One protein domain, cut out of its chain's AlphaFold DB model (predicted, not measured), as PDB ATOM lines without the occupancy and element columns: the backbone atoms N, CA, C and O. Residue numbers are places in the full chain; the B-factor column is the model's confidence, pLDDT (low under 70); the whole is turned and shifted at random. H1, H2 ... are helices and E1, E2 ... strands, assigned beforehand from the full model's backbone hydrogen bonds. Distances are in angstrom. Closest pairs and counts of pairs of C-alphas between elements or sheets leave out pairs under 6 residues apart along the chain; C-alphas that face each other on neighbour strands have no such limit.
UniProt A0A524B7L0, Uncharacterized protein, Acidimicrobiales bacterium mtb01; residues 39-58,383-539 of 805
ATOM      1  N   ALA A  39       9.925 -67.128 -42.456       83.31
ATOM      2  CA  ALA A  39      10.206 -65.857 -41.798       83.31
ATOM      3  C   ALA A  39      11.103 -66.090 -40.576       83.31
ATOM      4  O   ALA A  39      10.757 -66.896 -39.694       83.31
ATOM      5  N   ALA A  40      12.224 -65.371 -40.514       86.38
ATOM      6  CA  ALA A  40      13.196 -65.458 -39.424       86.38
ATOM      7  C   ALA A  40      13.692 -64.060 -38.995       86.38
ATOM      8  O   ALA A  40      14.894 -63.779 -39.092       86.38
ATOM      9  N   PRO A  41      12.787 -63.187 -38.488       90.31
ATOM     10  CA  PRO A  41      13.177 -61.893 -37.945       90.31
ATOM     11  C   PRO A  41      14.233 -62.078 -36.852       90.31
ATOM     12  O   PRO A  41      14.286 -63.103 -36.170       90.31
ATOM     13  N   ARG A  42      15.077 -61.073 -36.656       87.12
ATOM     14  CA  ARG A  42      16.222 -61.115 -35.751       87.12
ATOM     15  C   ARG A  42      16.150 -59.998 -34.732       87.12
ATOM     16  O   ARG A  42      15.679 -58.891 -35.001       87.12
ATOM     17  N   LEU A  43      16.648 -60.332 -33.553       84.88
ATOM     18  CA  LEU A  43      16.836 -59.410 -32.456       84.88
ATOM     19  C   LEU A  43      18.266 -59.600 -31.942       84.88
ATOM     20  O   LEU A  43      18.563 -60.585 -31.265       84.88
ATOM     21  N   ASP A  44      19.145 -58.673 -32.317       81.06
ATOM     22  CA  ASP A  44      20.575 -58.710 -31.991       81.06
ATOM     23  C   ASP A  44      20.887 -57.613 -30.969       81.06
ATOM     24  O   ASP A  44      20.464 -56.471 -31.135       81.06
ATOM     25  N   GLY A  45      21.595 -57.929 -29.894       80.56
ATOM     26  CA  GLY A  45      21.958 -56.981 -28.843       80.56
ATOM     27  C   GLY A  45      23.376 -56.426 -28.992       80.56
ATOM     28  O   GLY A  45      24.252 -56.994 -29.618       80.56
ATOM     29  N   TRP A  46      23.635 -55.302 -28.346       79.00
ATOM     30  CA  TRP A  46      24.959 -54.750 -28.063       79.00
ATOM     31  C   TRP A  46      24.945 -54.239 -26.624       79.00
ATOM     32  O   TRP A  46      23.872 -54.086 -26.029       79.00
ATOM     33  N   PRO A  47      26.107 -53.893 -26.044       76.62
ATOM     34  CA  PRO A  47      26.147 -53.335 -24.701       76.62
ATOM     35  C   PRO A  47      25.241 -52.119 -24.498       76.62
ATOM     36  O   PRO A  47      24.756 -51.955 -23.394       76.62
ATOM     37  N   HIS A  48      24.990 -51.276 -25.505       82.94
ATOM     38  CA  HIS A  48      24.060 -50.138 -25.417       82.94
ATOM     39  C   HIS A  48      23.179 -49.982 -26.661       82.94
ATOM     40  O   HIS A  48      22.672 -48.893 -26.922       82.94
ATOM     41  N   ALA A  49      22.991 -51.047 -27.433       88.19
ATOM     42  CA  ALA A  49      22.070 -51.016 -28.556       88.19
ATOM     43  C   ALA A  49      21.317 -52.335 -28.698       88.19
ATOM     44  O   ALA A  49      21.716 -53.360 -28.149       88.19
ATOM     45  N   ILE A  50      20.228 -52.310 -29.447       88.62
ATOM     46  CA  ILE A  50      19.548 -53.501 -29.938       88.62
ATOM     47  C   ILE A  50      19.118 -53.257 -31.376       88.62
ATOM     48  O   ILE A  50      18.700 -52.152 -31.716       88.62
ATOM     49  N   ARG A  51      19.234 -54.271 -32.224       91.81
ATOM     50  CA  ARG A  51      18.812 -54.236 -33.618       91.81
ATOM     51  C   ARG A  51      17.570 -55.084 -33.809       91.81
ATOM     52  O   ARG A  51      17.561 -56.255 -33.440       91.81
ATOM     53  N   LEU A  52      16.564 -54.482 -34.430       93.62
ATOM     54  CA  LEU A  52      15.354 -55.115 -34.929       93.62
ATOM     55  C   LEU A  52      15.513 -55.251 -36.445       93.62
ATOM     56  O   LEU A  52      15.640 -54.243 -37.147       93.62
ATOM     57  N   SER A  53      15.563 -56.475 -36.957       92.62
ATOM     58  CA  SER A  53      15.803 -56.692 -38.385       92.62
ATOM     59  C   SER A  53      15.196 -57.990 -38.897       92.62
ATOM     60  O   SER A  53      14.689 -58.802 -38.130       92.62
ATOM     61  N   GLY A  54      15.261 -58.187 -40.205       90.44
ATOM     62  CA  GLY A  54      15.120 -59.485 -40.845       90.44
ATOM     63  C   GLY A  54      15.837 -59.489 -42.188       90.44
ATOM     64  O   GLY A  54      16.583 -58.552 -42.496       90.44
ATOM     65  N   ASP A  55      15.634 -60.537 -42.978       88.38
ATOM     66  CA  ASP A  55      16.302 -60.665 -44.280       88.38
ATOM     67  C   ASP A  55      15.771 -59.650 -45.313       88.38
ATOM     68  O   ASP A  55      16.466 -59.302 -46.273       88.38
ATOM     69  N   ASP A  56      14.575 -59.104 -45.082       89.12
ATOM     70  CA  ASP A  56      13.993 -58.024 -45.868       89.12
ATOM     71  C   ASP A  56      13.197 -57.007 -45.023       89.12
ATOM     72  O   ASP A  56      13.108 -57.072 -43.795       89.12
ATOM     73  N   ARG A  57      12.606 -56.027 -45.716       87.94
ATOM     74  CA  ARG A  57      11.807 -54.947 -45.115       87.94
ATOM     75  C   ARG A  57      10.549 -55.435 -44.391       87.94
ATOM     76  O   ARG A  57      10.074 -54.764 -43.477       87.94
ATOM     77  N   TYR A  58       9.967 -56.541 -44.841       92.81
ATOM     78  CA  TYR A  58       8.733 -57.081 -44.286       92.81
ATOM     79  C   TYR A  58       9.043 -57.799 -42.974       92.81
ATOM     80  O   TYR A  58       8.343 -57.596 -41.982       92.81
ATOM     81  N   ALA A 383      22.393 -30.777 -27.824       86.38
ATOM     82  CA  ALA A 383      23.647 -31.223 -27.225       86.38
ATOM     83  C   ALA A 383      24.311 -30.093 -26.411       86.38
ATOM     84  O   ALA A 383      25.146 -29.350 -26.923       86.38
ATOM     85  N   THR A 384      23.938 -29.957 -25.140       85.44
ATOM     86  CA  THR A 384      24.492 -28.957 -24.207       85.44
ATOM     87  C   THR A 384      25.895 -29.311 -23.706       85.44
ATOM     88  O   THR A 384      26.549 -28.488 -23.065       85.44
ATOM     89  N   GLY A 385      26.360 -30.536 -23.977       85.25
ATOM     90  CA  GLY A 385      27.611 -31.078 -23.455       85.25
ATOM     91  C   GLY A 385      27.515 -31.592 -22.017       85.25
ATOM     92  O   GLY A 385      28.556 -31.936 -21.457       85.25
ATOM     93  N   ARG A 386      26.307 -31.640 -21.430       87.62
ATOM     94  CA  ARG A 386      26.035 -32.162 -20.083       87.62
ATOM     95  C   ARG A 386      25.286 -33.491 -20.162       87.62
ATOM     96  O   ARG A 386      24.077 -33.526 -20.371       87.62
ATOM     97  N   GLY A 387      25.979 -34.591 -19.898       85.06
ATOM     98  CA  GLY A 387      25.425 -35.942 -19.977       85.06
ATOM     99  C   GLY A 387      24.241 -36.208 -19.049       85.06
ATOM    100  O   GLY A 387      23.438 -37.098 -19.323       85.06
ATOM    101  N   LEU A 388      24.094 -35.440 -17.961       87.56
ATOM    102  CA  LEU A 388      22.975 -35.595 -17.023       87.56
ATOM    103  C   LEU A 388      21.608 -35.398 -17.699       87.56
ATOM    104  O   LEU A 388      20.634 -36.010 -17.279       87.56
ATOM    105  N   GLU A 389      21.549 -34.599 -18.767       90.69
ATOM    106  CA  GLU A 389      20.335 -34.328 -19.554       90.69
ATOM    107  C   GLU A 389      19.910 -35.495 -20.443       90.69
ATOM    108  O   GLU A 389      18.771 -35.560 -20.900       90.69
ATOM    109  N   PHE A 390      20.811 -36.451 -20.656       91.81
ATOM    110  CA  PHE A 390      20.590 -37.596 -21.532       91.81
ATOM    111  C   PHE A 390      20.743 -38.929 -20.792       91.81
ATOM    112  O   PHE A 390      20.722 -39.996 -21.410       91.81
ATOM    113  N   ALA A 391      20.880 -38.897 -19.464       89.06
ATOM    114  CA  ALA A 391      21.032 -40.095 -18.654       89.06
ATOM    115  C   ALA A 391      19.839 -41.050 -18.844       89.06
ATOM    116  O   ALA A 391      18.678 -40.693 -18.629       89.06
ATOM    117  N   GLY A 392      20.128 -42.283 -19.262       87.50
ATOM    118  CA  GLY A 392      19.133 -43.320 -19.541       87.50
ATOM    119  C   GLY A 392      18.263 -43.091 -20.785       87.50
ATOM    120  O   GLY A 392      17.394 -43.923 -21.053       87.50
ATOM    121  N   SER A 393      18.479 -42.007 -21.538       92.06
ATOM    122  CA  SER A 393      17.685 -41.653 -22.718       92.06
ATOM    123  C   SER A 393      17.892 -42.633 -23.874       92.06
ATOM    124  O   SER A 393      18.962 -43.231 -24.032       92.06
ATOM    125  N   GLN A 394      16.855 -42.795 -24.696       93.50
ATOM    126  CA  GLN A 394      16.868 -43.708 -25.838       93.50
ATOM    127  C   GLN A 394      16.833 -42.954 -27.164       93.50
ATOM    128  O   GLN A 394      16.236 -41.888 -27.262       93.50
ATOM    129  N   VAL A 395      17.416 -43.544 -28.203       97.00
ATOM    130  CA  VAL A 395      17.376 -43.017 -29.572       97.00
ATOM    131  C   VAL A 395      17.141 -44.144 -30.569       97.00
ATOM    132  O   VAL A 395      17.641 -45.254 -30.390       97.00
ATOM    133  N   CYS A 396      16.392 -43.867 -31.630       97.69
ATOM    134  CA  CYS A 396      16.180 -44.805 -32.721       97.69
ATOM    135  C   CYS A 396      17.055 -44.467 -33.925       97.69
ATOM    136  O   CYS A 396      17.230 -43.298 -34.262       97.69
ATOM    137  N   LEU A 397      17.577 -45.490 -34.599       97.25
ATOM    138  CA  LEU A 397      18.391 -45.356 -35.804       97.25
ATOM    139  C   LEU A 397      17.769 -46.179 -36.927       97.25
ATOM    140  O   LEU A 397      17.410 -47.335 -36.716       97.25
ATOM    141  N   ALA A 398      17.691 -45.609 -38.125       94.81
ATOM    142  CA  ALA A 398      17.221 -46.326 -39.305       94.81
ATOM    143  C   ALA A 398      17.990 -45.906 -40.560       94.81
ATOM    144  O   ALA A 398      18.366 -44.740 -40.719       94.81
ATOM    145  N   ALA A 399      18.219 -46.857 -41.465       91.25
ATOM    146  CA  ALA A 399      18.932 -46.592 -42.705       91.25
ATOM    147  C   ALA A 399      18.057 -45.813 -43.692       91.25
ATOM    148  O   ALA A 399      16.875 -46.097 -43.874       91.25
ATOM    149  N   SER A 400      18.642 -44.844 -44.387       88.19
ATOM    150  CA  SER A 400      17.993 -44.168 -45.507       88.19
ATOM    151  C   SER A 400      19.036 -43.599 -46.460       88.19
ATOM    152  O   SER A 400      19.787 -42.705 -46.092       88.19
ATOM    153  N   SER A 401      19.041 -44.056 -47.713       84.88
ATOM    154  CA  SER A 401      19.916 -43.531 -48.776       84.88
ATOM    155  C   SER A 401      19.194 -43.432 -50.118       84.88
ATOM    156  O   SER A 401      18.155 -44.051 -50.341       84.88
ATOM    157  N   GLY A 402      19.777 -42.692 -51.065       72.44
ATOM    158  CA  GLY A 402      19.274 -42.606 -52.443       72.44
ATOM    159  C   GLY A 402      17.973 -41.809 -52.580       72.44
ATOM    160  O   GLY A 402      17.543 -41.141 -51.644       72.44
ATOM    161  N   GLY A 403      17.345 -41.841 -53.757       59.34
ATOM    162  CA  GLY A 403      16.167 -41.016 -54.044       59.34
ATOM    163  C   GLY A 403      16.490 -39.694 -54.746       59.34
ATOM    164  O   GLY A 403      16.026 -38.628 -54.353       59.34
ATOM    165  N   SER A 404      17.297 -39.734 -55.798       46.28
ATOM    166  CA  SER A 404      17.219 -38.746 -56.877       46.28
ATOM    167  C   SER A 404      16.783 -39.486 -58.148       46.28
ATOM    168  O   SER A 404      17.360 -40.515 -58.498       46.28
ATOM    169  N   GLY A 405      15.724 -39.010 -58.811       46.47
ATOM    170  CA  GLY A 405      15.193 -39.637 -60.030       46.47
ATOM    171  C   GLY A 405      14.532 -41.012 -59.820       46.47
ATOM    172  O   GLY A 405      13.903 -41.256 -58.796       46.47
ATOM    173  N   ALA A 406      14.655 -41.903 -60.815       34.75
ATOM    174  CA  ALA A 406      13.937 -43.184 -60.926       34.75
ATOM    175  C   ALA A 406      14.339 -44.281 -59.911       34.75
ATOM    176  O   ALA A 406      13.755 -45.363 -59.924       34.75
ATOM    177  N   ASN A 407      15.311 -44.021 -59.031       48.25
ATOM    178  CA  ASN A 407      15.718 -44.959 -57.987       48.25
ATOM    179  C   ASN A 407      14.926 -44.678 -56.704       48.25
ATOM    180  O   ASN A 407      15.192 -43.693 -56.009       48.25
ATOM    181  N   SER A 408      13.973 -45.553 -56.376       56.28
ATOM    182  CA  SER A 408      13.336 -45.590 -55.058       56.28
ATOM    183  C   SER A 408      14.423 -45.743 -53.987       56.28
ATOM    184  O   SER A 408      15.345 -46.543 -54.134       56.28
ATOM    185  N   GLY A 409      14.379 -44.910 -52.941       65.31
ATOM    186  CA  GLY A 409      15.393 -44.915 -51.882       65.31
ATOM    187  C   GLY A 409      15.614 -46.308 -51.272       65.31
ATOM    188  O   GLY A 409      14.756 -47.188 -51.354       65.31
ATOM    189  N   ARG A 410      16.766 -46.506 -50.634       78.25
ATOM    190  CA  ARG A 410      17.111 -47.720 -49.875       78.25
ATOM    191  C   ARG A 410      16.938 -47.468 -48.375       78.25
ATOM    192  O   ARG A 410      17.084 -46.327 -47.944       78.25
ATOM    193  N   GLY A 411      16.583 -48.502 -47.612       78.44
ATOM    194  CA  GLY A 411      16.405 -48.455 -46.148       78.44
ATOM    195  C   GLY A 411      15.118 -47.787 -45.628       78.44
ATOM    196  O   GLY A 411      14.709 -48.042 -44.503       78.44
ATOM    197  N   TRP A 412      14.406 -46.994 -46.443       85.31
ATOM    198  CA  TRP A 412      13.225 -46.239 -45.984       85.31
ATOM    199  C   TRP A 412      12.105 -47.040 -45.288       85.31
ATOM    200  O   TRP A 412      11.487 -46.468 -44.390       85.31
ATOM    201  N   PRO A 413      11.802 -48.309 -45.640       87.94
ATOM    202  CA  PRO A 413      10.769 -49.061 -44.930       87.94
ATOM    203  C   PRO A 413      11.115 -49.298 -43.456       87.94
ATOM    204  O   PRO A 413      10.221 -49.276 -42.615       87.94
ATOM    205  N   ASP A 414      12.403 -49.463 -43.140       89.81
ATOM    206  CA  ASP A 414      12.870 -49.685 -41.770       89.81
ATOM    207  C   ASP A 414      12.646 -48.420 -40.925       89.81
ATOM    208  O   ASP A 414      12.178 -48.495 -39.791       89.81
ATOM    209  N   ALA A 415      12.876 -47.236 -41.511       89.00
ATOM    210  CA  ALA A 415      12.585 -45.951 -40.870       89.00
ATOM    211  C   ALA A 415      11.084 -45.739 -40.607       89.00
ATOM    212  O   ALA A 415      10.704 -45.134 -39.603       89.00
ATOM    213  N   LEU A 416      10.215 -46.264 -41.472       88.31
ATOM    214  CA  LEU A 416       8.769 -46.204 -41.254       88.31
ATOM    215  C   LEU A 416       8.302 -47.142 -40.152       88.31
ATOM    216  O   LEU A 416       7.467 -46.740 -39.346       88.31
ATOM    217  N   ALA A 417       8.840 -48.363 -40.104       89.38
ATOM    218  CA  ALA A 417       8.583 -49.283 -39.002       89.38
ATOM    219  C   ALA A 417       9.075 -48.693 -37.667       89.38
ATOM    220  O   ALA A 417       8.410 -48.846 -36.641       89.38
ATOM    221  N   ALA A 418      10.192 -47.952 -37.691       94.12
ATOM    222  CA  ALA A 418      10.720 -47.250 -36.527       94.12
ATOM    223  C   ALA A 418       9.776 -46.154 -36.012       94.12
ATOM    224  O   ALA A 418       9.606 -46.031 -34.806       94.12
ATOM    225  N   GLY A 419       9.134 -45.376 -36.891       93.94
ATOM    226  CA  GLY A 419       8.317 -44.211 -36.518       93.94
ATOM    227  C   GLY A 419       7.334 -44.464 -35.360       93.94
ATOM    228  O   GLY A 419       7.569 -43.956 -34.263       93.94
ATOM    229  N   PRO A 420       6.264 -45.257 -35.556       94.62
ATOM    230  CA  PRO A 420       5.322 -45.630 -34.496       94.62
ATOM    231  C   PRO A 420       5.970 -46.274 -33.269       94.62
ATOM    232  O   PRO A 420       5.576 -45.995 -32.138       94.62
ATOM    233  N   TRP A 421       6.990 -47.114 -33.466       95.81
ATOM    234  CA  TRP A 421       7.685 -47.772 -32.360       95.81
ATOM    235  C   TRP A 421       8.374 -46.748 -31.451       95.81
ATOM    236  O   TRP A 421       8.194 -46.761 -30.235       95.81
ATOM    237  N   CYS A 422       9.099 -45.799 -32.038       95.94
ATOM    238  CA  CYS A 422       9.828 -44.757 -31.320       95.94
ATOM    239  C   CYS A 422       8.880 -43.681 -30.768       95.94
ATOM    240  O   CYS A 422       9.088 -43.173 -29.664       95.94
ATOM    241  N   GLY A 423       7.773 -43.401 -31.464       96.00
ATOM    242  CA  GLY A 423       6.672 -42.599 -30.928       96.00
ATOM    243  C   GLY A 423       6.086 -43.232 -29.663       96.00
ATOM    244  O   GLY A 423       5.907 -42.555 -28.650       96.00
ATOM    245  N   ARG A 424       5.861 -44.554 -29.668       95.69
ATOM    246  CA  ARG A 424       5.380 -45.279 -28.487       95.69
ATOM    247  C   ARG A 424       6.413 -45.304 -27.365       95.69
ATOM    248  O   ARG A 424       6.051 -45.112 -26.205       95.69
ATOM    249  N   ALA A 425       7.688 -45.506 -27.692       94.44
ATOM    250  CA  ALA A 425       8.776 -45.429 -26.720       94.44
ATOM    251  C   ALA A 425       8.821 -44.045 -26.046       94.44
ATOM    252  O   ALA A 425       8.958 -43.975 -24.823       94.44
ATOM    253  N   SER A 426       8.584 -42.976 -26.819       95.44
ATOM    254  CA  SER A 426       8.476 -41.602 -26.314       95.44
ATOM    255  C   SER A 426       7.299 -41.436 -25.348       95.44
ATOM    256  O   SER A 426       7.459 -40.907 -24.252       95.44
ATOM    257  N   ALA A 427       6.121 -41.965 -25.703       95.00
ATOM    258  CA  ALA A 427       4.919 -41.896 -24.865       95.00
ATOM    259  C   ALA A 427       5.056 -42.643 -23.531       95.00
ATOM    260  O   ALA A 427       4.450 -42.252 -22.533       95.00
ATOM    261  N   LEU A 428       5.849 -43.714 -23.505       92.00
ATOM    262  CA  LEU A 428       6.133 -44.465 -22.287       92.00
ATOM    263  C   LEU A 428       7.222 -43.817 -21.432       92.00
ATOM    264  O   LEU A 428       7.253 -44.074 -20.228       92.00
ATOM    265  N   ALA A 429       8.133 -43.051 -22.048       88.06
ATOM    266  CA  ALA A 429       9.405 -42.638 -21.455       88.06
ATOM    267  C   ALA A 429      10.041 -43.795 -20.672       88.06
ATOM    268  O   ALA A 429      10.348 -43.701 -19.482       88.06
ATOM    269  N   ARG A 430      10.120 -44.954 -21.331       76.75
ATOM    270  CA  ARG A 430      10.618 -46.183 -20.716       76.75
ATOM    271  C   ARG A 430      12.132 -46.061 -20.542       76.75
ATOM    272  O   ARG A 430      12.819 -45.555 -21.425       76.75
ATOM    273  N   ASN A 431      12.667 -46.565 -19.435       76.56
ATOM    274  CA  ASN A 431      14.113 -46.710 -19.276       76.56
ATOM    275  C   ASN A 431      14.684 -47.715 -20.287       76.56
ATOM    276  O   ASN A 431      14.000 -48.649 -20.716       76.56
ATOM    277  N   ALA A 432      15.966 -47.560 -20.616       77.19
ATOM    278  CA  ALA A 432      16.720 -48.595 -21.310       77.19
ATOM    279  C   ALA A 432      16.627 -49.945 -20.561       77.19
ATOM    280  O   ALA A 432      16.591 -49.954 -19.326       77.19
ATOM    281  N   PRO A 433      16.632 -51.090 -21.271       75.44
ATOM    282  CA  PRO A 433      16.590 -52.392 -20.619       75.44
ATOM    283  C   PRO A 433      17.818 -52.591 -19.724       75.44
ATOM    284  O   PRO A 433      18.938 -52.183 -20.067       75.44
ATOM    285  N   ALA A 434      17.613 -53.251 -18.584       70.88
ATOM    286  CA  ALA A 434      18.725 -53.730 -17.778       70.88
ATOM    287  C   ALA A 434      19.505 -54.784 -18.573       70.88
ATOM    288  O   ALA A 434      18.921 -55.642 -19.236       70.88
ATOM    289  N   ARG A 435      20.833 -54.705 -18.529       68.75
ATOM    290  CA  ARG A 435      21.708 -55.560 -19.334       68.75
ATOM    291  C   ARG A 435      23.043 -55.790 -18.646       68.75
ATOM    292  O   ARG A 435      23.518 -54.953 -17.874       68.75
ATOM    293  N   ALA A 436      23.652 -56.939 -18.921       59.84
ATOM    294  CA  ALA A 436      25.040 -57.175 -18.547       59.84
ATOM    295  C   ALA A 436      25.937 -56.398 -19.515       59.84
ATOM    296  O   ALA A 436      25.811 -56.535 -20.731       59.84
ATOM    297  N   LEU A 437      26.817 -55.557 -18.979       59.88
ATOM    298  CA  LEU A 437      27.741 -54.762 -19.779       59.88
ATOM    299  C   LEU A 437      29.090 -55.494 -19.874       59.88
ATOM    300  O   LEU A 437      29.573 -56.039 -18.881       59.88
ATOM    301  N   ALA A 438      29.715 -55.498 -21.056       49.66
ATOM    302  CA  ALA A 438      31.015 -56.144 -21.272       49.66
ATOM    303  C   ALA A 438      32.122 -55.451 -20.481       49.66
ATOM    304  O   ALA A 438      32.216 -54.225 -20.581       49.66
ATOM    305  N   PRO A 439      32.982 -56.161 -19.729       44.31
ATOM    306  CA  PRO A 439      34.113 -55.517 -19.074       44.31
ATOM    307  C   PRO A 439      35.104 -55.028 -20.141       44.31
ATOM    308  O   PRO A 439      35.561 -55.807 -20.973       44.31
ATOM    309  N   THR A 440      35.447 -53.736 -20.133       44.34
ATOM    310  CA  THR A 440      36.481 -53.176 -21.026       44.34
ATOM    311  C   THR A 440      37.895 -53.397 -20.483       44.34
ATOM    312  O   THR A 440      38.830 -53.537 -21.269       44.34
ATOM    313  N   THR A 441      38.044 -53.499 -19.159       40.44
ATOM    314  CA  THR A 441      39.225 -53.977 -18.420       40.44
ATOM    315  C   THR A 441      38.759 -54.520 -17.055       40.44
ATOM    316  O   THR A 441      37.952 -53.878 -16.392       40.44
ATOM    317  N   GLY A 442      39.213 -55.703 -16.612       42.19
ATOM    318  CA  GLY A 442      38.854 -56.272 -15.293       42.19
ATOM    319  C   GLY A 442      38.336 -57.720 -15.314       42.19
ATOM    320  O   GLY A 442      38.196 -58.324 -16.372       42.19
ATOM    321  N   ALA A 443      38.087 -58.293 -14.126       45.66
ATOM    322  CA  ALA A 443      37.854 -59.733 -13.929       45.66
ATOM    323  C   ALA A 443      36.375 -60.186 -13.982       45.66
ATOM    324  O   ALA A 443      36.123 -61.388 -14.075       45.66
ATOM    325  N   ARG A 444      35.394 -59.271 -13.873       52.25
ATOM    326  CA  ARG A 444      33.945 -59.578 -13.898       52.25
ATOM    327  C   ARG A 444      33.137 -58.388 -14.460       52.25
ATOM    328  O   ARG A 444      33.498 -57.256 -14.145       52.25
ATOM    329  N   PRO A 445      32.070 -58.606 -15.254       54.41
ATOM    330  CA  PRO A 445      31.113 -57.558 -15.622       54.41
ATOM    331  C   PRO A 445      30.311 -57.087 -14.402       54.41
ATOM    332  O   PRO A 445      30.001 -57.879 -13.510       54.41
ATOM    333  N   THR A 446      29.885 -55.827 -14.402       54.50
ATOM    334  CA  THR A 446      28.750 -55.372 -13.593       54.50
ATOM    335  C   THR A 446      27.491 -55.313 -14.460       54.50
ATOM    336  O   THR A 446      27.519 -54.976 -15.648       54.50
ATOM    337  N   THR A 447      26.351 -55.684 -13.880       52.69
ATOM    338  CA  THR A 447      25.047 -55.399 -14.484       52.69
ATOM    339  C   THR A 447      24.842 -53.890 -14.494       52.69
ATOM    340  O   THR A 447      25.150 -53.237 -13.496       52.69
ATOM    341  N   SER A 448      24.215 -53.338 -15.536       51.06
ATOM    342  CA  SER A 448      23.768 -51.937 -15.572       51.06
ATOM    343  C   SER A 448      22.704 -51.600 -14.511       51.06
ATOM    344  O   SER A 448      22.051 -50.565 -14.608       51.06
ATOM    345  N   ALA A 449      22.502 -52.462 -13.506       47.53
ATOM    346  CA  ALA A 449      21.614 -52.300 -12.366       47.53
ATOM    347  C   ALA A 449      22.091 -51.192 -11.395       47.53
ATOM    348  O   ALA A 449      22.047 -51.336 -10.181       47.53
ATOM    349  N   SER A 450      22.418 -50.024 -11.947       42.88
ATOM    350  CA  SER A 450      21.997 -48.739 -11.385       42.88
ATOM    351  C   SER A 450      20.474 -48.521 -11.559       42.88
ATOM    352  O   SER A 450      19.979 -47.402 -11.419       42.88
ATOM    353  N   ALA A 451      19.703 -49.578 -11.843       42.69
ATOM    354  CA  ALA A 451      18.242 -49.589 -11.855       42.69
ATOM    355  C   ALA A 451      17.619 -49.131 -10.520       42.69
ATOM    356  O   ALA A 451      16.434 -48.827 -10.479       42.69
ATOM    357  N   SER A 452      18.401 -49.009  -9.443       43.47
ATOM    358  CA  SER A 452      17.930 -48.435  -8.181       43.47
ATOM    359  C   SER A 452      17.913 -46.896  -8.143       43.47
ATOM    360  O   SER A 452      17.400 -46.352  -7.173       43.47
ATOM    361  N   ALA A 453      18.472 -46.180  -9.136       48.81
ATOM    362  CA  ALA A 453      18.620 -44.715  -9.074       48.81
ATOM    363  C   ALA A 453      17.812 -43.917 -10.116       48.81
ATOM    364  O   ALA A 453      17.481 -42.764  -9.848       48.81
ATOM    365  N   ILE A 454      17.469 -44.489 -11.278       56.16
ATOM    366  CA  ILE A 454      16.745 -43.758 -12.334       56.16
ATOM    367  C   ILE A 454      15.334 -44.318 -12.506       56.16
ATOM    368  O   ILE A 454      15.125 -45.382 -13.084       56.16
ATOM    369  N   VAL A 455      14.351 -43.560 -12.020       63.91
ATOM    370  CA  VAL A 455      12.920 -43.891 -12.134       63.91
ATOM    371  C   VAL A 455      12.412 -43.706 -13.575       63.91
ATOM    372  O   VAL A 455      11.463 -44.374 -13.976       63.91
ATOM    373  N   ARG A 456      13.052 -42.832 -14.366       80.62
ATOM    374  CA  ARG A 456      12.657 -42.443 -15.732       80.62
ATOM    375  C   ARG A 456      13.856 -41.832 -16.484       80.62
ATOM    376  O   ARG A 456      14.641 -41.165 -15.810       80.62
ATOM    377  N   PRO A 457      13.997 -41.973 -17.819       88.19
ATOM    378  CA  PRO A 457      15.058 -41.311 -18.578       88.19
ATOM    379  C   PRO A 457      15.027 -39.792 -18.385       88.19
ATOM    380  O   PRO A 457      13.969 -39.207 -18.118       88.19
ATOM    381  N   ALA A 458      16.185 -39.156 -18.546       91.50
ATOM    382  CA  ALA A 458      16.308 -37.703 -18.514       91.50
ATOM    383  C   ALA A 458      15.581 -37.037 -19.694       91.50
ATOM    384  O   ALA A 458      15.076 -35.930 -19.541       91.50
ATOM    385  N   HIS A 459      15.451 -37.744 -20.822       93.00
ATOM    386  CA  HIS A 459      14.733 -37.275 -22.002       93.00
ATOM    387  C   HIS A 459      13.609 -38.240 -22.405       93.00
ATOM    388  O   HIS A 459      13.857 -39.423 -22.641       93.00
ATOM    389  N   ASP A 460      12.377 -37.732 -22.513       94.75
ATOM    390  CA  ASP A 460      11.223 -38.552 -22.917       94.75
ATOM    391  C   ASP A 460      11.245 -38.908 -24.404       94.75
ATOM    392  O   ASP A 460      10.980 -40.048 -24.771       94.75
ATOM    393  N   ALA A 461      11.543 -37.925 -25.257       95.44
ATOM    394  CA  ALA A 461      11.544 -38.096 -26.700       95.44
ATOM    395  C   ALA A 461      12.601 -39.117 -27.145       95.44
ATOM    396  O   ALA A 461      13.785 -38.976 -26.833       95.44
ATOM    397  N   VAL A 462      12.164 -40.091 -27.944       96.88
ATOM    398  CA  VAL A 462      12.995 -41.102 -28.606       96.88
ATOM    399  C   VAL A 462      12.970 -40.813 -30.112       96.88
ATOM    400  O   VAL A 462      12.135 -41.363 -30.835       96.88
ATOM    401  N   PRO A 463      13.823 -39.901 -30.610       96.94
ATOM    402  CA  PRO A 463      13.795 -39.497 -32.007       96.94
ATOM    403  C   PRO A 463      14.347 -40.594 -32.921       96.94
ATOM    404  O   PRO A 463      15.188 -41.399 -32.521       96.94
ATOM    405  N   VAL A 464      13.908 -40.580 -34.181       97.31
ATOM    406  CA  VAL A 464      14.504 -41.381 -35.259       97.31
ATOM    407  C   VAL A 464      15.589 -40.553 -35.943       97.31
ATOM    408  O   VAL A 464      15.283 -39.565 -36.609       97.31
ATOM    409  N   LEU A 465      16.850 -40.962 -35.805       97.44
ATOM    410  CA  LEU A 465      17.972 -40.406 -36.559       97.44
ATOM    411  C   LEU A 465      18.272 -41.298 -37.764       97.44
ATOM    412  O   LEU A 465      18.329 -42.527 -37.662       97.44
ATOM    413  N   LEU A 466      18.466 -40.676 -38.923       95.06
ATOM    414  CA  LEU A 466      18.763 -41.409 -40.148       95.06
ATOM    415  C   LEU A 466      20.264 -41.648 -40.280       95.06
ATOM    416  O   LEU A 466      21.074 -40.758 -40.021       95.06
ATOM    417  N   VAL A 467      20.625 -42.833 -40.763       94.50
ATOM    418  CA  VAL A 467      22.002 -43.205 -41.111       94.50
ATOM    419  C   VAL A 467      22.079 -43.671 -42.568       94.50
ATOM    420  O   VAL A 467      21.066 -44.087 -43.137       94.50
ATOM    421  N   PRO A 468      23.246 -43.583 -43.219       91.50
ATOM    422  CA  PRO A 468      23.404 -44.045 -44.587       91.50
ATOM    423  C   PRO A 468      23.272 -45.563 -44.692       91.50
ATOM    424  O   PRO A 468      23.920 -46.312 -43.969       91.50
ATOM    425  N   ASP A 469      22.484 -46.007 -45.667       88.50
ATOM    426  CA  ASP A 469      22.411 -47.404 -46.101       88.50
ATOM    427  C   ASP A 469      23.783 -47.938 -46.548       88.50
ATOM    428  O   ASP A 469      24.454 -47.318 -47.382       88.50
ATOM    429  N   SER A 470      24.153 -49.110 -46.031       86.12
ATOM    430  CA  SER A 470      25.354 -49.885 -46.372       86.12
ATOM    431  C   SER A 470      26.700 -49.209 -46.077       86.12
ATOM    432  O   SER A 470      27.738 -49.716 -46.504       86.12
ATOM    433  N   LEU A 471      26.728 -48.080 -45.360       87.06
ATOM    434  CA  LEU A 471      27.975 -47.427 -44.951       87.06
ATOM    435  C   LEU A 471      28.250 -47.678 -43.469       87.06
ATOM    436  O   LEU A 471      27.357 -47.608 -42.637       87.06
ATOM    437  N   ALA A 472      29.513 -47.931 -43.131       85.94
ATOM    438  CA  ALA A 472      29.944 -48.202 -41.758       85.94
ATOM    439  C   ALA A 472      30.313 -46.933 -40.957       85.94
ATOM    440  O   ALA A 472      30.970 -47.025 -39.923       85.94
ATOM    441  N   VAL A 473      29.940 -45.747 -41.450       89.38
ATOM    442  CA  VAL A 473      30.342 -44.446 -40.895       89.38
ATOM    443  C   VAL A 473      29.099 -43.624 -40.574       89.38
ATOM    444  O   VAL A 473      28.170 -43.561 -41.383       89.38
ATOM    445  N   LEU A 474      29.087 -42.990 -39.398       93.06
ATOM    446  CA  LEU A 474      28.015 -42.079 -39.013       93.06
ATOM    447  C   LEU A 474      28.090 -40.768 -39.807       93.06
ATOM    448  O   LEU A 474      29.182 -40.255 -40.052       93.06
ATOM    449  N   PRO A 475      26.942 -40.177 -40.176       95.62
ATOM    450  CA  PRO A 475      26.906 -38.793 -40.624       95.62
ATOM    451  C   PRO A 475      27.477 -37.871 -39.540       95.62
ATOM    452  O   PRO A 475      27.089 -38.026 -38.377       95.62
ATOM    453  N   PRO A 476      28.311 -36.876 -39.894       96.31
ATOM    454  CA  PRO A 476      28.911 -35.975 -38.912       96.31
ATOM    455  C   PRO A 476      27.894 -35.297 -37.988       96.31
ATOM    456  O   PRO A 476      28.147 -35.148 -36.801       96.31
ATOM    457  N   SER A 477      26.715 -34.918 -38.487       96.69
ATOM    458  CA  SER A 477      25.669 -34.306 -37.659       96.69
ATOM    459  C   SER A 477      25.065 -35.257 -36.631       96.69
ATOM    460  O   SER A 477      24.826 -34.848 -35.497       96.69
ATOM    461  N   VAL A 478      24.851 -36.523 -36.999       97.38
ATOM    462  CA  VAL A 478      24.358 -37.562 -36.084       97.38
ATOM    463  C   VAL A 478      25.424 -37.885 -35.041       97.38
ATOM    464  O   VAL A 478      25.120 -37.941 -33.853       97.38
ATOM    465  N   GLU A 479      26.679 -38.046 -35.466       96.00
ATOM    466  CA  GLU A 479      27.806 -38.269 -34.559       96.00
ATOM    467  C   GLU A 479      27.968 -37.110 -33.570       96.00
ATOM    468  O   GLU A 479      28.024 -37.350 -32.369       96.00
ATOM    469  N   ASN A 480      27.955 -35.862 -34.046       95.94
ATOM    470  CA  ASN A 480      28.078 -34.673 -33.200       95.94
ATOM    471  C   ASN A 480      26.924 -34.548 -32.199       95.94
ATOM    472  O   ASN A 480      27.160 -34.221 -31.036       95.94
ATOM    473  N   LEU A 481      25.685 -34.826 -32.627       96.75
ATOM    474  CA  LEU A 481      24.530 -34.836 -31.730       96.75
ATOM    475  C   LEU A 481      24.727 -35.861 -30.607       96.75
ATOM    476  O   LEU A 481      24.591 -35.514 -29.436       96.75
ATOM    477  N   LEU A 482      25.068 -37.106 -30.953       96.12
ATOM    478  CA  LEU A 482      25.231 -38.184 -29.975       96.12
ATOM    479  C   LEU A 482      26.452 -37.967 -29.077       96.12
ATOM    480  O   LEU A 482      26.344 -38.143 -27.870       96.12
ATOM    481  N   ALA A 483      27.591 -37.550 -29.627       93.88
ATOM    482  CA  ALA A 483      28.803 -37.276 -28.857       93.88
ATOM    483  C   ALA A 483      28.620 -36.099 -27.888       93.88
ATOM    484  O   ALA A 483      29.198 -36.107 -26.806       93.88
ATOM    485  N   GLY A 484      27.820 -35.095 -28.254       94.06
ATOM    486  CA  GLY A 484      27.514 -33.971 -27.374       94.06
ATOM    487  C   GLY A 484      26.428 -34.280 -26.336       94.06
ATOM    488  O   GLY A 484      26.528 -33.809 -25.204       94.06
ATOM    489  N   ALA A 485      25.423 -35.090 -26.687       94.50
ATOM    490  CA  ALA A 485      24.409 -35.585 -25.750       94.50
ATOM    491  C   ALA A 485      25.020 -36.547 -24.713       94.50
ATOM    492  O   ALA A 485      24.757 -36.453 -23.517       94.50
ATOM    493  N   PHE A 486      25.898 -37.437 -25.170       93.31
ATOM    494  CA  PHE A 486      26.595 -38.425 -24.356       93.31
ATOM    495  C   PHE A 486      28.083 -38.075 -24.255       93.31
ATOM    496  O   PHE A 486      28.948 -38.811 -24.727       93.31
ATOM    497  N   ASN A 487      28.394 -36.921 -23.661       92.31
ATOM    498  CA  ASN A 487      29.757 -36.392 -23.624       92.31
ATOM    499  C   ASN A 487      30.732 -37.359 -22.913       92.31
ATOM    500  O   ASN A 487      30.538 -37.675 -21.735       92.31
ATOM    501  N   PRO A 488      31.818 -37.815 -23.570       88.19
ATOM    502  CA  PRO A 488      32.780 -38.737 -22.965       88.19
ATOM    503  C   PRO A 488      33.517 -38.204 -21.731       88.19
ATOM    504  O   PRO A 488      34.100 -38.998 -20.981       88.19
ATOM    505  N   ALA A 489      33.529 -36.884 -21.525       89.69
ATOM    506  CA  ALA A 489      34.105 -36.254 -20.341       89.69
ATOM    507  C   ALA A 489      33.282 -36.513 -19.067       89.69
ATOM    508  O   ALA A 489      33.843 -36.474 -17.973       89.69
ATOM    509  N   ASP A 490      31.989 -36.823 -19.199       87.56
ATOM    510  CA  ASP A 490      31.122 -37.084 -18.056       87.56
ATOM    511  C   ASP A 490      31.366 -38.457 -17.418       87.56
ATOM    512  O   ASP A 490      31.915 -39.402 -18.004       87.56
ATOM    513  N   ASN A 491      30.929 -38.565 -16.165       84.12
ATOM    514  CA  ASN A 491      31.082 -39.760 -15.351       84.12
ATOM    515  C   ASN A 491      29.975 -40.784 -15.651       84.12
ATOM    516  O   ASN A 491      29.037 -40.931 -14.875       84.12
ATOM    517  N   TRP A 492      30.059 -41.481 -16.781       82.00
ATOM    518  CA  TRP A 492      29.102 -42.531 -17.150       82.00
ATOM    519  C   TRP A 492      29.333 -43.831 -16.381       82.00
ATOM    520  O   TRP A 492      30.473 -44.266 -16.205       82.00
ATOM    521  N   CYS A 493      28.252 -44.489 -15.968       75.62
ATOM    522  CA  CYS A 493      28.329 -45.808 -15.354       75.62
ATOM    523  C   CYS A 493      28.845 -46.835 -16.365       75.62
ATOM    524  O   CYS A 493      28.436 -46.849 -17.527       75.62
ATOM    525  N   THR A 494      29.719 -47.732 -15.913       68.19
ATOM    526  CA  THR A 494      30.306 -48.777 -16.757       68.19
ATOM    527  C   THR A 494      30.199 -50.149 -16.099       68.19
ATOM    528  O   THR A 494      30.009 -50.264 -14.889       68.19
ATOM    529  N   SER A 495      30.409 -51.193 -16.903       54.72
ATOM    530  CA  SER A 495      30.643 -52.577 -16.460       54.72
ATOM    531  C   SER A 495      31.836 -52.751 -15.513       54.72
ATOM    532  O   SER A 495      31.973 -53.804 -14.898       54.72
ATOM    533  N   VAL A 496      32.746 -51.773 -15.468       51.75
ATOM    534  CA  VAL A 496      34.049 -51.848 -14.790       51.75
ATOM    535  C   VAL A 496      34.044 -51.051 -13.483       51.75
ATOM    536  O   VAL A 496      34.643 -51.465 -12.495       51.75
ATOM    537  N   ALA A 497      33.348 -49.914 -13.468       52.66
ATOM    538  CA  ALA A 497      33.238 -49.011 -12.333       52.66
ATOM    539  C   ALA A 497      31.844 -48.367 -12.300       52.66
ATOM    540  O   ALA A 497      31.397 -47.769 -13.283       52.66
ATOM    541  N   ASN A 498      31.187 -48.471 -11.142       63.16
ATOM    542  CA  ASN A 498      29.915 -47.822 -10.816       63.16
ATOM    543  C   ASN A 498      30.113 -46.917  -9.582       63.16
ATOM    544  O   ASN A 498      29.659 -47.265  -8.488       63.16
ATOM    545  N   PRO A 499      30.908 -45.835  -9.690       61.69
ATOM    546  CA  PRO A 499      31.127 -44.936  -8.565       61.69
ATOM    547  C   PRO A 499      29.809 -44.238  -8.186       61.69
ATOM    548  O   PRO A 499      28.969 -44.010  -9.060       61.69
ATOM    549  N   PRO A 500      29.618 -43.854  -6.909       69.56
ATOM    550  CA  PRO A 500      28.451 -43.077  -6.505       69.56
ATOM    551  C   PRO A 500      28.263 -41.844  -7.401       69.56
ATOM    552  O   PRO A 500      29.191 -41.057  -7.578       69.56
ATOM    553  N   GLY A 501      27.064 -41.689  -7.970       73.88
ATOM    554  CA  GLY A 501      26.709 -40.537  -8.803       73.88
ATOM    555  C   GLY A 501      27.141 -40.610 -10.272       73.88
ATOM    556  O   GLY A 501      27.128 -39.578 -10.939       73.88
ATOM    557  N   CYS A 502      27.527 -41.778 -10.800       78.75
ATOM    558  CA  CYS A 502      27.673 -41.916 -12.249       78.75
ATOM    559  C   CYS A 502      26.319 -41.810 -12.978       78.75
ATOM    560  O   CYS A 502      25.262 -42.129 -12.433       78.75
ATOM    561  N   LEU A 503      26.363 -41.366 -14.231       83.00
ATOM    562  CA  LEU A 503      25.206 -41.207 -15.105       83.00
ATOM    563  C   LEU A 503      24.881 -42.525 -15.804       83.00
ATOM    564  O   LEU A 503      25.778 -43.177 -16.345       83.00
ATOM    565  N   ALA A 504      23.605 -42.911 -15.843       83.44
ATOM    566  CA  ALA A 504      23.216 -44.096 -16.594       83.44
ATOM    567  C   ALA A 504      23.404 -43.852 -18.099       83.44
ATOM    568  O   ALA A 504      22.838 -42.899 -18.629       83.44
ATOM    569  N   PRO A 505      24.139 -44.721 -18.805       86.31
ATOM    570  CA  PRO A 505      24.288 -44.646 -20.251       86.31
ATOM    571  C   PRO A 505      22.962 -44.647 -21.010       86.31
ATOM    572  O   PRO A 505      21.996 -45.287 -20.581       86.31
ATOM    573  N   GLY A 506      22.959 -44.024 -22.185       89.25
ATOM    574  CA  GLY A 506      21.857 -44.114 -23.129       89.25
ATOM    575  C   GLY A 506      21.730 -45.494 -23.773       89.25
ATOM    576  O   GLY A 506      22.460 -46.451 -23.456       89.25
ATOM    577  N   PHE A 507      20.763 -45.596 -24.683       90.81
ATOM    578  CA  PHE A 507      20.471 -46.823 -25.410       90.81
ATOM    579  C   PHE A 507      19.952 -46.549 -26.822       90.81
ATOM    580  O   PHE A 507      19.137 -45.654 -27.033       90.81
ATOM    581  N   ALA A 508      20.416 -47.333 -27.789       94.25
ATOM    582  CA  ALA A 508      20.038 -47.198 -29.187       94.25
ATOM    583  C   ALA A 508      19.162 -48.368 -29.658       94.25
ATOM    584  O   ALA A 508      19.458 -49.528 -29.383       94.25
ATOM    585  N   VAL A 509      18.114 -48.074 -30.422       95.06
ATOM    586  CA  VAL A 509      17.278 -49.083 -31.086       95.06
ATOM    587  C   VAL A 509      17.442 -48.921 -32.589       95.06
ATOM    588  O   VAL A 509      17.128 -47.880 -33.155       95.06
ATOM    589  N   VAL A 510      17.995 -49.936 -33.235       95.88
ATOM    590  CA  VAL A 510      18.408 -49.902 -34.637       95.88
ATOM    591  C   VAL A 510      17.420 -50.705 -35.474       95.88
ATOM    592  O   VAL A 510      17.160 -51.863 -35.170       95.88
ATOM    593  N   PHE A 511      16.897 -50.109 -36.539       95.69
ATOM    594  CA  PHE A 511      15.965 -50.742 -37.467       95.69
ATOM    595  C   PHE A 511      16.653 -50.970 -38.813       95.69
ATOM    596  O   PHE A 511      17.144 -50.022 -39.432       95.69
ATOM    597  N   GLY A 512      16.672 -52.226 -39.256       92.19
ATOM    598  CA  GLY A 512      17.292 -52.656 -40.513       92.19
ATOM    599  C   GLY A 512      18.404 -53.680 -40.301       92.19
ATOM    600  O   GLY A 512      19.030 -53.731 -39.244       92.19
ATOM    601  N   GLY A 513      18.622 -54.536 -41.300       90.00
ATOM    602  CA  GLY A 513      19.571 -55.649 -41.235       90.00
ATOM    603  C   GLY A 513      21.044 -55.237 -41.350       90.00
ATOM    604  O   GLY A 513      21.354 -54.080 -41.639       90.00
ATOM    605  N   PRO A 514      21.981 -56.191 -41.178       87.62
ATOM    606  CA  PRO A 514      23.427 -55.945 -41.266       87.62
ATOM    607  C   PRO A 514      23.889 -55.432 -42.637       87.62
ATOM    608  O   PRO A 514      24.958 -54.837 -42.747       87.62
ATOM    609  N   VAL A 515      23.094 -55.645 -43.692       87.25
ATOM    610  CA  VAL A 515      23.360 -55.093 -45.029       87.25
ATOM    611  C   VAL A 515      23.087 -53.587 -45.062       87.25
ATOM    612  O   VAL A 515      23.851 -52.831 -45.663       87.25
ATOM    613  N   GLN A 516      22.008 -53.138 -44.415       89.12
ATOM    614  CA  GLN A 516      21.605 -51.733 -44.379       89.12
ATOM    615  C   GLN A 516      22.405 -50.954 -43.333       89.12
ATOM    616  O   GLN A 516      22.878 -49.857 -43.617       89.12
ATOM    617  N   ILE A 517      22.584 -51.529 -42.142       91.56
ATOM    618  CA  ILE A 517      23.331 -50.943 -41.025       91.56
ATOM    619  C   ILE A 517      24.362 -51.978 -40.550       91.56
ATOM    620  O   ILE A 517      24.020 -52.869 -39.765       91.56
ATOM    621  N   PRO A 518      25.621 -51.882 -41.020       89.94
ATOM    622  CA  PRO A 518      26.673 -52.832 -40.665       89.94
ATOM    623  C   PRO A 518      26.906 -52.927 -39.154       89.94
ATOM    624  O   PRO A 518      26.849 -51.919 -38.449       89.94
ATOM    625  N   ASP A 519      27.279 -54.109 -38.658       85.69
ATOM    626  CA  ASP A 519      27.524 -54.353 -37.223       85.69
ATOM    627  C   ASP A 519      28.564 -53.391 -36.625       85.69
ATOM    628  O   ASP A 519      28.445 -52.955 -35.481       85.69
ATOM    629  N   ALA A 520      29.571 -53.005 -37.419       83.00
ATOM    630  CA  ALA A 520      30.570 -52.015 -37.027       83.00
ATOM    631  C   ALA A 520      29.944 -50.641 -36.726       83.00
ATOM    632  O   ALA A 520      30.326 -49.995 -35.752       83.00
ATOM    633  N   LEU A 521      28.955 -50.217 -37.521       89.81
ATOM    634  CA  LEU A 521      28.236 -48.963 -37.302       89.81
ATOM    635  C   LEU A 521      27.377 -49.038 -36.035       89.81
ATOM    636  O   LEU A 521      27.398 -48.106 -35.233       89.81
ATOM    637  N   VAL A 522      26.683 -50.160 -35.808       90.12
ATOM    638  CA  VAL A 522      25.920 -50.383 -34.567       90.12
ATOM    639  C   VAL A 522      26.841 -50.372 -33.345       90.12
ATOM    640  O   VAL A 522      26.510 -49.762 -32.329       90.12
ATOM    641  N   GLY A 523      28.037 -50.956 -33.458       84.00
ATOM    642  CA  GLY A 523      29.076 -50.886 -32.431       84.00
ATOM    643  C   GLY A 523      29.516 -49.452 -32.120       84.00
ATOM    644  O   GLY A 523      29.616 -49.087 -30.947       84.00
ATOM    645  N   THR A 524      29.717 -48.614 -33.142       88.25
ATOM    646  CA  THR A 524      30.031 -47.183 -32.976       88.25
ATOM    647  C   THR A 524      28.893 -46.432 -32.286       88.25
ATOM    648  O   THR A 524      29.138 -45.698 -31.330       88.25
ATOM    649  N   ILE A 525      27.644 -46.653 -32.705       91.94
ATOM    650  CA  ILE A 525      26.454 -46.055 -32.077       91.94
ATOM    651  C   ILE A 525      26.363 -46.468 -30.606       91.94
ATOM    652  O   ILE A 525      26.224 -45.609 -29.736       91.94
ATOM    653  N   SER A 526      26.504 -47.767 -30.320       88.38
ATOM    654  CA  SER A 526      26.515 -48.306 -28.959       88.38
ATOM    655  C   SER A 526      27.611 -47.661 -28.106       88.38
ATOM    656  O   SER A 526      27.391 -47.435 -26.921       88.38
ATOM    657  N   ALA A 527      28.781 -47.367 -28.678       85.12
ATOM    658  CA  ALA A 527      29.858 -46.696 -27.960       85.12
ATOM    659  C   ALA A 527      29.569 -45.219 -27.688       85.12
ATOM    660  O   ALA A 527      29.847 -44.734 -26.592       85.12
ATOM    661  N   LEU A 528      28.978 -44.506 -28.645       91.25
ATOM    662  CA  LEU A 528      28.624 -43.099 -28.468       91.25
ATOM    663  C   LEU A 528      27.571 -42.919 -27.377       91.25
ATOM    664  O   LEU A 528      27.808 -42.163 -26.442       91.25
ATOM    665  N   VAL A 529      26.469 -43.676 -27.417       91.38
ATOM    666  CA  VAL A 529      25.404 -43.560 -26.398       91.38
ATOM    667  C   VAL A 529      25.848 -44.023 -25.003       91.38
ATOM    668  O   VAL A 529      25.143 -43.813 -24.018       91.38
ATOM    669  N   SER A 530      27.032 -44.635 -24.891       85.12
ATOM    670  CA  SER A 530      27.666 -44.979 -23.619       85.12
ATOM    671  C   SER A 530      28.634 -43.913 -23.086       85.12
ATOM    672  O   SER A 530      29.377 -44.194 -22.142       85.12
ATOM    673  N   GLY A 531      28.749 -42.757 -23.742       86.19
ATOM    674  CA  GLY A 531      29.791 -41.773 -23.446       86.19
ATOM    675  C   GLY A 531      31.202 -42.246 -23.795       86.19
ATOM    676  O   GLY A 531      32.162 -41.955 -23.078       86.19
ATOM    677  N   GLY A 532      31.346 -43.079 -24.830       78.94
ATOM    678  CA  GLY A 532      32.631 -43.626 -25.282       78.94
ATOM    679  C   GLY A 532      33.289 -44.610 -24.307       78.94
ATOM    680  O   GLY A 532      34.430 -45.021 -24.516       78.94
ATOM    681  N   LYS A 533      32.603 -44.981 -23.218       69.31
ATOM    682  CA  LYS A 533      33.140 -45.874 -22.180       69.31
ATOM    683  C   LYS A 533      33.102 -47.354 -22.551       69.31
ATOM    684  O   LYS A 533      33.844 -48.138 -21.957       69.31
ATOM    685  N   THR A 534      32.310 -47.752 -23.542       63.44
ATOM    686  CA  THR A 534      32.461 -49.066 -24.167       63.44
ATOM    687  C   THR A 534      33.455 -48.966 -25.312       63.44
ATOM    688  O   THR A 534      33.216 -48.257 -26.288       63.44
ATOM    689  N   ARG A 535      34.574 -49.694 -25.220       51.16
ATOM    690  CA  ARG A 535      35.442 -49.880 -26.384       51.16
ATOM    691  C   ARG A 535      34.705 -50.766 -27.371       51.16
ATOM    692  O   ARG A 535      34.452 -51.930 -27.074       51.16
ATOM    693  N   GLY A 536      34.378 -50.183 -28.522       48.44
ATOM    694  CA  GLY A 536      33.889 -50.905 -29.680       48.44
ATOM    695  C   GLY A 536      34.816 -52.074 -29.977       48.44
ATOM    696  O   GLY A 536      35.956 -51.907 -30.402       48.44
ATOM    697  N   VAL A 537      34.308 -53.268 -29.746       41.97
ATOM    698  CA  VAL A 537      34.647 -54.386 -30.600       41.97
ATOM    699  C   VAL A 537      33.293 -54.808 -31.129       41.97
ATOM    700  O   VAL A 537      32.451 -55.265 -30.356       41.97
ATOM    701  N   GLY A 538      33.045 -54.550 -32.416       46.91
ATOM    702  CA  GLY A 538      31.981 -55.264 -33.117       46.91
ATOM    703  C   GLY A 538      32.133 -56.745 -32.792       46.91
ATOM    704  O   GLY A 538      33.269 -57.197 -32.634       46.91
ATOM    705  N   ASP A 539      31.010 -57.425 -32.579       50.12
ATOM    706  CA  ASP A 539      30.922 -58.798 -32.088       50.12
ATOM    707  C   ASP A 539      32.213 -59.595 -32.205       50.12
ATOM    708  O   ASP A 539      32.574 -60.097 -33.276       50.12
TER     709      ASP A 539
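What this domain is: This is residues 39 to 58 and 383 to 539 of the 805 residues of an uncharacterized protein of Acidimicrobiales bacterium mtb01 (UniProt A0A524B7L0). Amid little regular structure, a strongly twisted mixed sheet, E1 E2 E5 E3 E4, lies between H2 and H4; residues 403 to 408 stick out. Along the chain, E1 E2 H1 E3 H2 E4 H3 E5 H4 hold 66 of 177 printed residues, class mixed. The whole is compact, radius of gyration of the C-alphas 16.0 A, spanning 56 by 32 by 31 A.

Where its parts are: E1 is residues 42 to 46, from C-alpha 42 at (16.222, -61.115, -35.751); E2 49 to 53, E5 507 to 511, E3 394 to 399, E4 464 to 467. H2 is residues 412 to 428, 24.8 A; H3 476 to 485, H1 387 to 390, H4 519 to 528, ending at (28.624, -43.099, -28.468).

How they stand to each other: E1 and E2 form an antiparallel hairpin, N 44 and O 51 3.1 A apart. H2 and H4 are on opposite faces of the sheet; H3 only grazes it. In H2, 11 of 13 O i to N i+4 pairs are within hydrogen-bond range.

The domain as a whole: Residues 59 to 382 are not printed; C-alphas 58 and 383 are 34.4 A apart. Residues 435 to 455 are among those under pLDDT 70.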